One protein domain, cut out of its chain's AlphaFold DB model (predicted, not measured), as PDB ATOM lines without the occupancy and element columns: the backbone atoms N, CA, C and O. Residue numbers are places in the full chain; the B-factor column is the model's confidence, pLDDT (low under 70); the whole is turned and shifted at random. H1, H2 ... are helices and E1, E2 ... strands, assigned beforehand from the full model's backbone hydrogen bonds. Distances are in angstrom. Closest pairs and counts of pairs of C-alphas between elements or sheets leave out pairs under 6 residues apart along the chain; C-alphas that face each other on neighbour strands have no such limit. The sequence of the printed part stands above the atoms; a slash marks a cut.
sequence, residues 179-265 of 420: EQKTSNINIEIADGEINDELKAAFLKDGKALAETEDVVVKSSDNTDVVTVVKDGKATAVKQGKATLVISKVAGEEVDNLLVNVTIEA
ATOM      1  N   GLU A 179     190.265 192.337 136.950       95.31
ATOM      2  CA  GLU A 179     191.378 192.765 137.793       95.31
ATOM      3  C   GLU A 179     192.706 192.516 137.077       95.31
ATOM      4  O   GLU A 179     192.975 191.410 136.603       95.31
ATOM      5  N   GLN A 180     193.578 193.524 137.037       97.00
ATOM      6  CA  GLN A 180     194.952 193.340 136.579       97.00
ATOM      7  C   GLN A 180     195.814 192.814 137.732       97.00
ATOM      8  O   GLN A 180     196.233 193.558 138.616       97.00
ATOM      9  N   LYS A 181     196.112 191.517 137.696       97.00
ATOM     10  CA  LYS A 181     196.971 190.829 138.665       97.00
ATOM     11  C   LYS A 181     198.434 191.265 138.562       97.00
ATOM     12  O   LYS A 181     199.123 191.349 139.575       97.00
ATOM     13  N   THR A 182     198.932 191.490 137.346       96.44
ATOM     14  CA  THR A 182     200.302 191.966 137.105       96.44
ATOM     15  C   THR A 182     200.371 192.844 135.860       96.44
ATOM     16  O   THR A 182     199.628 192.663 134.899       96.44
ATOM     17  N   SER A 183     201.304 193.792 135.867       96.25
ATOM     18  CA  SER A 183     201.642 194.620 134.705       96.25
ATOM     19  C   SER A 183     202.922 194.177 134.013       96.25
ATOM     20  O   SER A 183     203.363 194.851 133.093       96.25
ATOM     21  N   ASN A 184     203.545 193.083 134.454       97.06
ATOM     22  CA  ASN A 184     204.775 192.567 133.863       97.06
ATOM     23  C   ASN A 184     204.648 191.063 133.624       97.06
ATOM     24  O   ASN A 184     204.317 190.320 134.553       97.06
ATOM     25  N   ILE A 185     204.933 190.633 132.395       95.88
ATOM     26  CA  ILE A 185     204.973 189.228 131.985       95.88
ATOM     27  C   ILE A 185     206.298 188.962 131.264       95.88
ATOM     28  O   ILE A 185     206.703 189.724 130.386       95.88
ATOM     29  N   ASN A 186     206.945 187.852 131.612       94.12
ATOM     30  CA  ASN A 186     208.052 187.299 130.837       94.12
ATOM     31  C   ASN A 186     207.528 186.120 130.018       94.12
ATOM     32  O   ASN A 186     206.833 185.260 130.560       94.12
ATOM     33  N   ILE A 187     207.842 186.102 128.725       91.31
ATOM     34  CA  ILE A 187     207.345 185.111 127.770       91.31
ATOM     35  C   ILE A 187     208.545 184.447 127.099       91.31
ATOM     36  O   ILE A 187     209.333 185.109 126.422       91.31
ATOM     37  N   GLU A 188     208.672 183.135 127.282       87.38
ATOM     38  CA  GLU A 188     209.683 182.310 126.620       87.38
ATOM     39  C   GLU A 188     209.109 181.736 125.316       87.38
ATOM     40  O   GLU A 188     208.630 180.603 125.278       87.38
ATOM     41  N   ILE A 189     209.154 182.512 124.232       76.31
ATOM     42  CA  ILE A 189     208.702 182.068 122.907       76.31
ATOM     43  C   ILE A 189     209.682 182.512 121.817       76.31
ATOM     44  O   ILE A 189     210.328 183.554 121.920       76.31
ATOM     45  N   ALA A 190     209.819 181.689 120.780       58.22
ATOM     46  CA  ALA A 190     210.645 181.985 119.614       58.22
ATOM     47  C   ALA A 190     209.992 183.025 118.693       58.22
ATOM     48  O   ALA A 190     210.604 184.036 118.352       58.22
ATOM     49  N   ASP A 191     208.751 182.732 118.322       67.19
ATOM     50  CA  ASP A 191     207.839 183.462 117.457       67.19
ATOM     51  C   ASP A 191     206.432 182.875 117.676       67.19
ATOM     52  O   ASP A 191     206.283 181.687 117.970       67.19
ATOM     53  N   GLY A 192     205.387 183.698 117.601       82.81
ATOM     54  CA  GLY A 192     204.014 183.207 117.770       82.81
ATOM     55  C   GLY A 192     203.074 184.165 118.486       82.81
ATOM     56  O   GLY A 192     203.481 185.216 118.982       82.81
ATOM     57  N   GLU A 193     201.790 183.815 118.472       91.62
ATOM     58  CA  GLU A 193     200.744 184.533 119.200       91.62
ATOM     59  C   GLU A 193     200.989 184.421 120.709       91.62
ATOM     60  O   GLU A 193     201.314 183.340 121.184       91.62
ATOM     61  N   ILE A 194     200.856 185.534 121.437       93.88
ATOM     62  CA  ILE A 194     201.148 185.606 122.881       93.88
ATOM     63  C   ILE A 194     199.903 185.855 123.749       93.88
ATOM     64  O   ILE A 194     200.004 186.153 124.939       93.88
ATOM     65  N   ASN A 195     198.708 185.835 123.149       94.00
ATOM     66  CA  ASN A 195     197.461 186.200 123.827       94.00
ATOM     67  C   ASN A 195     197.111 185.248 124.980       94.00
ATOM     68  O   ASN A 195     196.534 185.700 125.968       94.00
ATOM     69  N   ASP A 196     197.494 183.973 124.889       92.75
ATOM     70  CA  ASP A 196     197.298 182.998 125.964       92.75
ATOM     71  C   ASP A 196     198.180 183.311 127.175       92.75
ATOM     72  O   ASP A 196     197.703 183.312 128.312       92.75
ATOM     73  N   GLU A 197     199.441 183.677 126.961       94.44
ATOM     74  CA  GLU A 197     200.348 184.094 128.029       94.44
ATOM     75  C   GLU A 197     199.881 185.395 128.685       94.44
ATOM     76  O   GLU A 197     199.997 185.550 129.905       94.44
ATOM     77  N   LEU A 198     199.280 186.309 127.914       96.25
ATOM     78  CA  LEU A 198     198.699 187.545 128.443       96.25
ATOM     79  C   LEU A 198     197.540 187.296 129.418       96.25
ATOM     80  O   LEU A 198     197.316 188.136 130.293       96.25
ATOM     81  N   LYS A 199     196.847 186.149 129.354       96.19
ATOM     82  CA  LYS A 199     195.781 185.801 130.317       96.19
ATOM     83  C   LYS A 199     196.301 185.795 131.755       96.19
ATOM     84  O   LYS A 199     195.572 186.161 132.673       96.19
ATOM     85  N   ALA A 200     197.580 185.471 131.963       95.56
ATOM     86  CA  ALA A 200     198.203 185.456 133.286       95.56
ATOM     87  C   ALA A 200     198.270 186.841 133.966       95.56
ATOM     88  O   ALA A 200     198.449 186.903 135.190       95.56
ATOM     89  N   ALA A 201     198.114 187.940 133.213       97.19
ATOM     90  CA  ALA A 201     198.041 189.296 133.765       97.19
ATOM     91  C   ALA A 201     196.696 189.624 134.413       97.19
ATOM     92  O   ALA A 201     196.633 190.609 135.150       97.19
ATOM     93  N   PHE A 202     195.647 188.831 134.184       97.75
ATOM     94  CA  PHE A 202     194.281 189.222 134.517       97.75
ATOM     95  C   PHE A 202     193.526 188.165 135.321       97.75
ATOM     96  O   PHE A 202     193.819 186.969 135.272       97.75
ATOM     97  N   LEU A 203     192.534 188.637 136.070       96.88
ATOM     98  CA  LEU A 203     191.507 187.831 136.714       96.88
ATOM     99  C   LEU A 203     190.129 188.368 136.314       96.88
ATOM    100  O   LEU A 203     189.972 189.570 136.095       96.88
ATOM    101  N   LYS A 204     189.140 187.479 136.275       95.81
ATOM    102  CA  LYS A 204     187.718 187.802 136.149       95.81
ATOM    103  C   LYS A 204     187.001 187.313 137.397       95.81
ATOM    104  O   LYS A 204     187.091 186.133 137.739       95.81
ATOM    105  N   ASP A 205     186.352 188.228 138.108       92.81
ATOM    106  CA  ASP A 205     185.669 187.970 139.381       92.81
ATOM    107  C   ASP A 205     186.572 187.245 140.402       92.81
ATOM    108  O   ASP A 205     186.188 186.249 141.026       92.81
ATOM    109  N   GLY A 206     187.824 187.703 140.519       94.12
ATOM    110  CA  GLY A 206     188.844 187.115 141.391       94.12
ATOM    111  C   GLY A 206     189.377 185.739 140.959       94.12
ATOM    112  O   GLY A 206     190.111 185.106 141.722       94.12
ATOM    113  N   LYS A 207     189.034 185.239 139.764       95.44
ATOM    114  CA  LYS A 207     189.476 183.933 139.236       95.44
ATOM    115  C   LYS A 207     190.327 184.080 137.981       95.44
ATOM    116  O   LYS A 207     190.208 185.055 137.250       95.44
ATOM    117  N   ALA A 208     191.191 183.097 137.730       96.56
ATOM    118  CA  ALA A 208     191.943 183.027 136.478       96.56
ATOM    119  C   ALA A 208     190.986 182.919 135.282       96.56
ATOM    120  O   ALA A 208     189.942 182.272 135.394       96.56
ATOM    121  N   LEU A 209     191.367 183.539 134.162       96.50
ATOM    122  CA  LEU A 209     190.596 183.475 132.923       96.50
ATOM    123  C   LEU A 209     190.486 182.031 132.419       96.50
ATOM    124  O   LEU A 209     191.428 181.242 132.549       96.50
ATOM    125  N   ALA A 210     189.338 181.694 131.841       94.88
ATOM    126  CA  ALA A 210     189.122 180.397 131.209       94.88
ATOM    127  C   ALA A 210     189.878 180.291 129.873       94.88
ATOM    128  O   ALA A 210     190.195 181.295 129.238       94.88
ATOM    129  N   GLU A 211     190.116 179.067 129.393       91.81
ATOM    130  CA  GLU A 211     190.804 178.844 128.109       91.81
ATOM    131  C   GLU A 211     190.075 179.504 126.928       91.81
ATOM    132  O   GLU A 211     190.719 180.023 126.021       91.81
ATOM    133  N   THR A 212     188.740 179.540 126.969       93.88
ATOM    134  CA  THR A 212     187.878 180.145 125.942       93.88
ATOM    135  C   THR A 212     187.791 181.670 126.010       93.88
ATOM    136  O   THR A 212     187.126 182.274 125.173       93.88
ATOM    137  N   GLU A 213     188.350 182.292 127.046       95.31
ATOM    138  CA  GLU A 213     188.347 183.743 127.217       95.31
ATOM    139  C   GLU A 213     189.636 184.330 126.662       95.31
ATOM    140  O   GLU A 213     190.700 183.767 126.881       95.31
ATOM    141  N   ASP A 214     189.554 185.485 126.003       94.69
ATOM    142  CA  ASP A 214     190.697 186.097 125.323       94.69
ATOM    143  C   ASP A 214     191.074 187.465 125.895       94.69
ATOM    144  O   ASP A 214     190.268 188.166 126.514       94.69
ATOM    145  N   VAL A 215     192.320 187.863 125.638       97.12
ATOM    146  CA  VAL A 215     192.834 189.214 125.875       97.12
ATOM    147  C   VAL A 215     193.021 189.885 124.521       97.12
ATOM    148  O   VAL A 215     193.713 189.345 123.665       97.12
ATOM    149  N   VAL A 216     192.429 191.061 124.318       96.69
ATOM    150  CA  VAL A 216     192.538 191.820 123.064       96.69
ATOM    151  C   VAL A 216     193.509 192.973 123.260       96.69
ATOM    152  O   VAL A 216     193.309 193.854 124.103       96.69
ATOM    153  N   VAL A 217     194.557 192.973 122.445       97.75
ATOM    154  CA  VAL A 217     195.590 194.002 122.437       97.75
ATOM    155  C   VAL A 217     195.233 195.061 121.404       97.75
ATOM    156  O   VAL A 217     194.974 194.765 120.244       97.75
ATOM    157  N   LYS A 218     195.241 196.321 121.818       96.75
ATOM    158  CA  LYS A 218     194.966 197.474 120.961       96.75
ATOM    159  C   LYS A 218     196.200 197.926 120.192       96.75
ATOM    160  O   LYS A 218     196.114 198.262 119.015       96.75
ATOM    161  N   SER A 219     197.343 197.982 120.870       96.31
ATOM    162  CA  SER A 219     198.599 198.467 120.295       96.31
ATOM    163  C   SER A 219     199.809 198.020 121.107       96.31
ATOM    164  O   SER A 219     199.690 197.695 122.287       96.31
ATOM    165  N   SER A 220     200.976 198.073 120.471       97.62
ATOM    166  CA  SER A 220     202.295 197.870 121.074       97.62
ATOM    167  C   SER A 220     203.124 199.140 120.885       97.62
ATOM    168  O   SER A 220     203.058 199.756 119.818       97.62
ATOM    169  N   ASP A 221     203.899 199.534 121.894       98.12
ATOM    170  CA  ASP A 221     204.872 200.632 121.780       98.12
ATOM    171  C   ASP A 221     206.099 200.262 120.922       98.12
ATOM    172  O   ASP A 221     206.824 201.142 120.458       98.12
ATOM    173  N   ASN A 222     206.322 198.966 120.693       97.12
ATOM    174  CA  ASN A 222     207.500 198.428 120.035       97.12
ATOM    175  C   ASN A 222     207.112 197.261 119.118       97.12
ATOM    176  O   ASN A 222     207.217 196.081 119.472       97.12
ATOM    177  N   THR A 223     206.678 197.603 117.903       95.31
ATOM    178  CA  THR A 223     206.264 196.640 116.865       95.31
ATOM    179  C   THR A 223     207.396 195.750 116.372       95.31
ATOM    180  O   THR A 223     207.159 194.696 115.797       95.31
ATOM    181  N   ASP A 224     208.630 196.164 116.618       91.69
ATOM    182  CA  ASP A 224     209.828 195.397 116.324       91.69
ATOM    183  C   ASP A 224     209.953 194.155 117.221       91.69
ATOM    184  O   ASP A 224     210.609 193.194 116.827       91.69
ATOM    185  N   VAL A 225     209.360 194.188 118.421       92.00
ATOM    186  CA  VAL A 225     209.359 193.099 119.414       92.00
ATOM    187  C   VAL A 225     208.018 192.369 119.412       92.00
ATOM    188  O   VAL A 225     208.002 191.142 119.336       92.00
ATOM    189  N   VAL A 226     206.902 193.104 119.453       94.94
ATOM    190  CA  VAL A 226     205.542 192.541 119.409       94.94
ATOM    191  C   VAL A 226     204.684 193.316 118.422       94.94
ATOM    192  O   VAL A 226     204.453 194.510 118.606       94.94
ATOM    193  N   THR A 227     204.152 192.625 117.417       95.25
ATOM    194  CA  THR A 227     203.174 193.185 116.471       95.25
ATOM    195  C   THR A 227     201.752 192.879 116.914       95.25
ATOM    196  O   THR A 227     201.514 191.890 117.599       95.25
ATOM    197  N   VAL A 228     200.803 193.730 116.525       96.06
ATOM    198  CA  VAL A 228     199.376 193.556 116.819       96.06
ATOM    199  C   VAL A 228     198.610 193.605 115.502       96.06
ATOM    200  O   VAL A 228     198.748 194.568 114.745       96.06
ATOM    201  N   VAL A 229     197.837 192.561 115.202       90.88
ATOM    202  CA  VAL A 229     196.996 192.501 113.994       90.88
ATOM    203  C   VAL A 229     195.601 193.073 114.258       90.88
ATOM    204  O   VAL A 229     195.240 193.375 115.391       90.88
ATOM    205  N   LYS A 230     194.799 193.234 113.199       81.06
ATOM    206  CA  LYS A 230     193.512 193.951 113.237       81.06
ATOM    207  C   LYS A 230     192.490 193.389 114.239       81.06
ATOM    208  O   LYS A 230     191.680 194.158 114.743       81.06
ATOM    209  N   ASP A 231     192.576 192.100 114.559       87.12
ATOM    210  CA  ASP A 231     191.687 191.434 115.524       87.12
ATOM    211  C   ASP A 231     192.205 191.524 116.977       87.12
ATOM    212  O   ASP A 231     191.665 190.895 117.880       87.12
ATOM    213  N   GLY A 232     193.282 192.283 117.206       92.19
ATOM    214  CA  GLY A 232     193.913 192.483 118.512       92.19
ATOM    215  C   GLY A 232     194.722 191.292 119.031       92.19
ATOM    216  O   GLY A 232     195.095 191.243 120.206       92.19
ATOM    217  N   LYS A 233     195.033 190.339 118.148       94.62
ATOM    218  CA  LYS A 233     196.032 189.298 118.406       94.62
ATOM    219  C   LYS A 233     197.428 189.913 118.375       94.62
ATOM    220  O   LYS A 233     197.769 190.644 117.440       94.62
ATOM    221  N   ALA A 234     198.217 189.627 119.400       95.44
ATOM    222  CA  ALA A 234     199.593 190.065 119.538       95.44
ATOM    223  C   ALA A 234     200.537 188.908 119.209       95.44
ATOM    224  O   ALA A 234     200.353 187.790 119.684       95.44
ATOM    225  N   THR A 235     201.564 189.177 118.411       93.81
ATOM    226  CA  THR A 235     202.543 188.182 117.967       93.81
ATOM    227  C   THR A 235     203.946 188.648 118.324       93.81
ATOM    228  O   THR A 235     204.359 189.747 117.937       93.81
ATOM    229  N   ALA A 236     204.685 187.808 119.046       91.75
ATOM    230  CA  ALA A 236     206.104 188.009 119.297       91.75
ATOM    231  C   ALA A 236     206.892 187.855 117.988       91.75
ATOM    232  O   ALA A 236     206.736 186.866 117.271       91.75
ATOM    233  N   VAL A 237     207.733 188.844 117.685       88.00
ATOM    234  CA  VAL A 237     208.555 188.901 116.463       88.00
ATOM    235  C   VAL A 237     210.023 188.636 116.770       88.00
ATOM    236  O   VAL A 237     210.702 187.936 116.024       88.00
ATOM    237  N   LYS A 238     210.536 189.215 117.859       82.25
ATOM    238  CA  LYS A 238     211.903 188.983 118.334       82.25
ATOM    239  C   LYS A 238     212.003 189.261 119.827       82.25
ATOM    240  O   LYS A 238     211.126 189.874 120.427       82.25
ATOM    241  N   GLN A 239     213.128 188.866 120.405       86.81
ATOM    242  CA  GLN A 239     213.443 189.155 121.800       86.81
ATOM    243  C   GLN A 239     213.531 190.650 122.074       86.81
ATOM    244  O   GLN A 239     214.082 191.419 121.281       86.81
ATOM    245  N   GLY A 240     213.078 191.045 123.253       89.75
ATOM    246  CA  GLY A 240     213.117 192.429 123.683       89.75
ATOM    247  C   GLY A 240     211.992 192.746 124.646       89.75
ATOM    248  O   GLY A 240     211.387 191.857 125.240       89.75
ATOM    249  N   LYS A 241     211.734 194.039 124.805       95.25
ATOM    250  CA  LYS A 241     210.668 194.548 125.661       95.25
ATOM    251  C   LYS A 241     209.690 195.367 124.836       95.25
ATOM    252  O   LYS A 241     210.119 196.115 123.953       95.25
ATOM    253  N   ALA A 242     208.415 195.220 125.156       97.38
ATOM    254  CA  ALA A 242     207.333 196.033 124.628       97.38
ATOM    255  C   ALA A 242     206.311 196.310 125.735       97.38
ATOM    256  O   ALA A 242     206.154 195.520 126.664       97.38
ATOM    257  N   THR A 243     205.601 197.417 125.615       98.31
ATOM    258  CA  THR A 243     204.433 197.778 126.411       98.31
ATOM    259  C   THR A 243     203.206 197.639 125.528       98.31
ATOM    260  O   THR A 243     203.102 198.270 124.473       98.31
ATOM    261  N   LEU A 244     202.269 196.808 125.963       98.19
ATOM    262  CA  LEU A 244     201.020 196.547 125.268       98.19
ATOM    263  C   LEU A 244     199.887 197.329 125.920       98.19
ATOM    264  O   LEU A 244     199.790 197.390 127.146       98.19
ATOM    265  N   VAL A 245     199.015 197.890 125.089       97.88
ATOM    266  CA  VAL A 245     197.757 198.506 125.516       97.88
ATOM    267  C   VAL A 245     196.647 197.486 125.319       97.88
ATOM    268  O   VAL A 245     196.406 197.055 124.192       97.88
ATOM    269  N   ILE A 246     195.967 197.102 126.391       97.88
ATOM    270  CA  ILE A 246     194.891 196.108 126.388       97.88
ATOM    271  C   ILE A 246     193.550 196.831 126.332       97.88
ATOM    272  O   ILE A 246     193.278 197.674 127.182       97.88
ATOM    273  N   SER A 247     192.719 196.520 125.336       95.69
ATOM    274  CA  SER A 247     191.380 197.116 125.196       95.69
ATOM    275  C   SER A 247     190.269 196.231 125.736       95.69
ATOM    276  O   SER A 247     189.235 196.747 126.140       95.69
ATOM    277  N   LYS A 248     190.467 194.909 125.743       96.19
ATOM    278  CA  LYS A 248     189.424 193.965 126.143       96.19
ATOM    279  C   LYS A 248     190.002 192.765 126.870       96.19
ATOM    280  O   LYS A 248     191.054 192.260 126.477       96.19
ATOM    281  N   VAL A 249     189.293 192.277 127.879       96.56
ATOM    282  CA  VAL A 249     189.635 191.055 128.613       96.56
ATOM    283  C   VAL A 249     188.363 190.245 128.824       96.56
ATOM    284  O   VAL A 249     187.383 190.763 129.344       96.56
ATOM    285  N   ALA A 250     188.363 188.977 128.416       95.19
ATOM    286  CA  ALA A 250     187.262 188.039 128.640       95.19
ATOM    287  C   ALA A 250     185.877 188.529 128.167       95.19
ATOM    288  O   ALA A 250     184.856 188.209 128.779       95.19
ATOM    289  N   GLY A 251     185.851 189.301 127.074       92.12
ATOM    290  CA  GLY A 251     184.624 189.879 126.517       92.12
ATOM    291  C   GLY A 251     184.263 191.271 127.045       92.12
ATOM    292  O   GLY A 251     183.389 191.910 126.461       92.12
ATOM    293  N   GLU A 252     184.995 191.785 128.033       93.12
ATOM    294  CA  GLU A 252     184.726 193.064 128.696       93.12
ATOM    295  C   GLU A 252     185.696 194.149 128.240       93.12
ATOM    296  O   GLU A 252     186.909 193.922 128.181       93.12
ATOM    297  N   GLU A 253     185.172 195.329 127.911       93.50
ATOM    298  CA  GLU A 253     186.001 196.498 127.606       93.50
ATOM    299  C   GLU A 253     186.721 196.973 128.875       93.50
ATOM    300  O   GLU A 253     186.133 197.034 129.955       93.50
ATOM    301  N   VAL A 254     188.000 197.321 128.745       93.06
ATOM    302  CA  VAL A 254     188.821 197.838 129.848       93.06
ATOM    303  C   VAL A 254     189.442 199.183 129.475       93.06
ATOM    304  O   VAL A 254     189.686 199.467 128.300       93.06
ATOM    305  N   ASP A 255     189.754 200.001 130.482       90.25
ATOM    306  CA  ASP A 255     190.307 201.355 130.325       90.25
ATOM    307  C   ASP A 255     191.787 201.361 129.889       90.25
ATOM    308  O   ASP A 255     192.657 201.921 130.555       90.25
ATOM    309  N   ASN A 256     192.090 200.755 128.736       87.69
ATOM    310  CA  ASN A 256     193.414 200.738 128.102       87.69
ATOM    311  C   ASN A 256     194.544 200.336 129.073       87.69
ATOM    312  O   ASN A 256     195.550 201.040 129.198       87.69
ATOM    313  N   LEU A 257     194.376 199.207 129.767       95.19
ATOM    314  CA  LEU A 257     195.350 198.703 130.737       95.19
ATOM    315  C   LEU A 257     196.706 198.440 130.070       95.19
ATOM    316  O   LEU A 257     196.770 197.982 128.929       95.19
ATOM    317  N   LEU A 258     197.795 198.709 130.790       97.56
ATOM    318  CA  LEU A 258     199.152 198.539 130.273       97.56
ATOM    319  C   LEU A 258     199.775 197.246 130.794       97.56
ATOM    320  O   LEU A 258     199.801 197.001 132.002       97.56
ATOM    321  N   VAL A 259     200.320 196.441 129.885       98.19
ATOM    322  CA  VAL A 259     201.082 195.229 130.212       98.19
ATOM    323  C   VAL A 259     202.453 195.313 129.559       98.19
ATOM    324  O   VAL A 259     202.575 195.325 128.337       98.19
ATOM    325  N   ASN A 260     203.498 195.347 130.377       97.88
ATOM    326  CA  ASN A 260     204.877 195.236 129.928       97.88
ATOM    327  C   ASN A 260     205.198 193.763 129.679       97.88
ATOM    328  O   ASN A 260     205.076 192.927 130.581       97.88
ATOM    329  N   VAL A 261     205.654 193.448 128.477       96.94
ATOM    330  CA  VAL A 261     206.104 192.111 128.103       96.94
ATOM    331  C   VAL A 261     207.605 192.113 127.858       96.94
ATOM    332  O   VAL A 261     208.150 193.009 127.209       96.94
ATOM    333  N   THR A 262     208.281 191.093 128.377       95.25
ATOM    334  CA  THR A 262     209.661 190.765 128.012       95.25
ATOM    335  C   THR A 262     209.641 189.452 127.243       95.25
ATOM    336  O   THR A 262     209.331 188.409 127.814       95.25
ATOM    337  N   ILE A 263     209.958 189.510 125.949       91.75
ATOM    338  CA  ILE A 263     210.140 188.324 125.113       91.75
ATOM    339  C   ILE A 263     211.574 187.841 125.313       91.75
ATOM    340  O   ILE A 263     212.534 188.507 124.903       91.75
ATOM    341  N   GLU A 264     211.716 186.708 125.988       88.12
ATOM    342  CA  GLU A 264     213.001 186.113 126.329       88.12
ATOM    343  C   GLU A 264     213.452 185.097 125.278       88.12
ATOM    344  O   GLU A 264     212.687 184.632 124.433       88.12
ATOM    345  N   ALA A 265     214.745 184.778 125.293       81.88
ATOM    346  CA  ALA A 265     215.262 183.714 124.452       81.88
ATOM    347  C   ALA A 265     214.785 182.355 124.934       81.88
ATOM    348  O   ALA A 265     214.783 182.096 126.134       81.88
TER     349      ALA A 265
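AT A GLANCE: This is residues 179 to 265 of the 420 residues of the protein "Parasporal protein" of Clostridium cochlearium (UniProt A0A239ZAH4). A strongly twisted sheet of four strands, E1, E7, E6 and E3, curls round the short helix H1, and the small hairpin E4 and E5 packs beside E3 on the side away from E1, making a loose, incomplete barrel-like shell. The long hairpin E6 and E7 makes the wall of this shell, while E2 with the turn after it lies at one end of the longest axis. The printed part has 87 residues, with one named helix and seven named strands in the order E1 H1 E2 E3 E4 E5 E6 E7, and is mostly strand. The larger sheet runs E1 E7 E6 E3 and is mixed, and the smaller, E4 and E5, is antiparallel. The whole is compact, with a radius of gyration of the C-alphas of 11.7 A and spans of 33 by 23 by 20 A.

IN THESE COORDINATES: E1, residues 184 to 188, begins at C-alpha 184 at (204.775, 192.567, 133.863) and is 13.5 A long. H1, residues 195 to 201, measures 10.4 A, and E2, residues 202 to 204, 6.9 A. E3 is residues 215 to 220, 13.7 A. E4, residues 226 to 228, and E5, residues 234 to 236, are each 6.8 A long. E6, residues 240 to 249, spans 24.0 A and bends by 64 degrees at residue 246. E7, residues 252 to 264, spans 29.2 A, bends by 89 degrees at residue 255 and ends at C-alpha 264 at (213.001, 186.113, 126.329).

HOW THE PARTS SIT: E1 is an edge strand, parallel to E7, with N 185 and O 260 2.9 A apart. E7 and E6 form an antiparallel hairpin, with N 244 and O 259 at 2.8 A. E6 is antiparallel to E3, the other edge strand, with N 218 and O 245 at 2.7 A. H1 is on this sheet; its closest C-alphas to E1 are those of Glu 197 and Ile 187, 7.1 A apart, and to E3 those of Asn 195 and Val 215, 5.9 A. In H1, 1 of 3 O i to N i+4 pairs is within hydrogen-bond range, and 4 of 4 O i to N i+3 pairs are. E4 and E5 form a hairpin, with N 235 and O 227 at 2.8 A. The closest C-alphas of E3 and E4 are those of Ser 219 and Val 228, 6.1 A apart. Residues 192 to 193 pair antiparallel with residues 235 to 236 of E5. E2 pairs with no named strand, but its residues 202 to 203 pair antiparallel with residues 179 to 180. E1 and E3 are apart.

THE WHOLE: The C-alphas farthest apart are those of Asp 205 and Asp 224, 34.2 A. The printed part has no cut, and no link is long. The mean pLDDT of the printed part is 93.1; residues 190 to 191 are under 70.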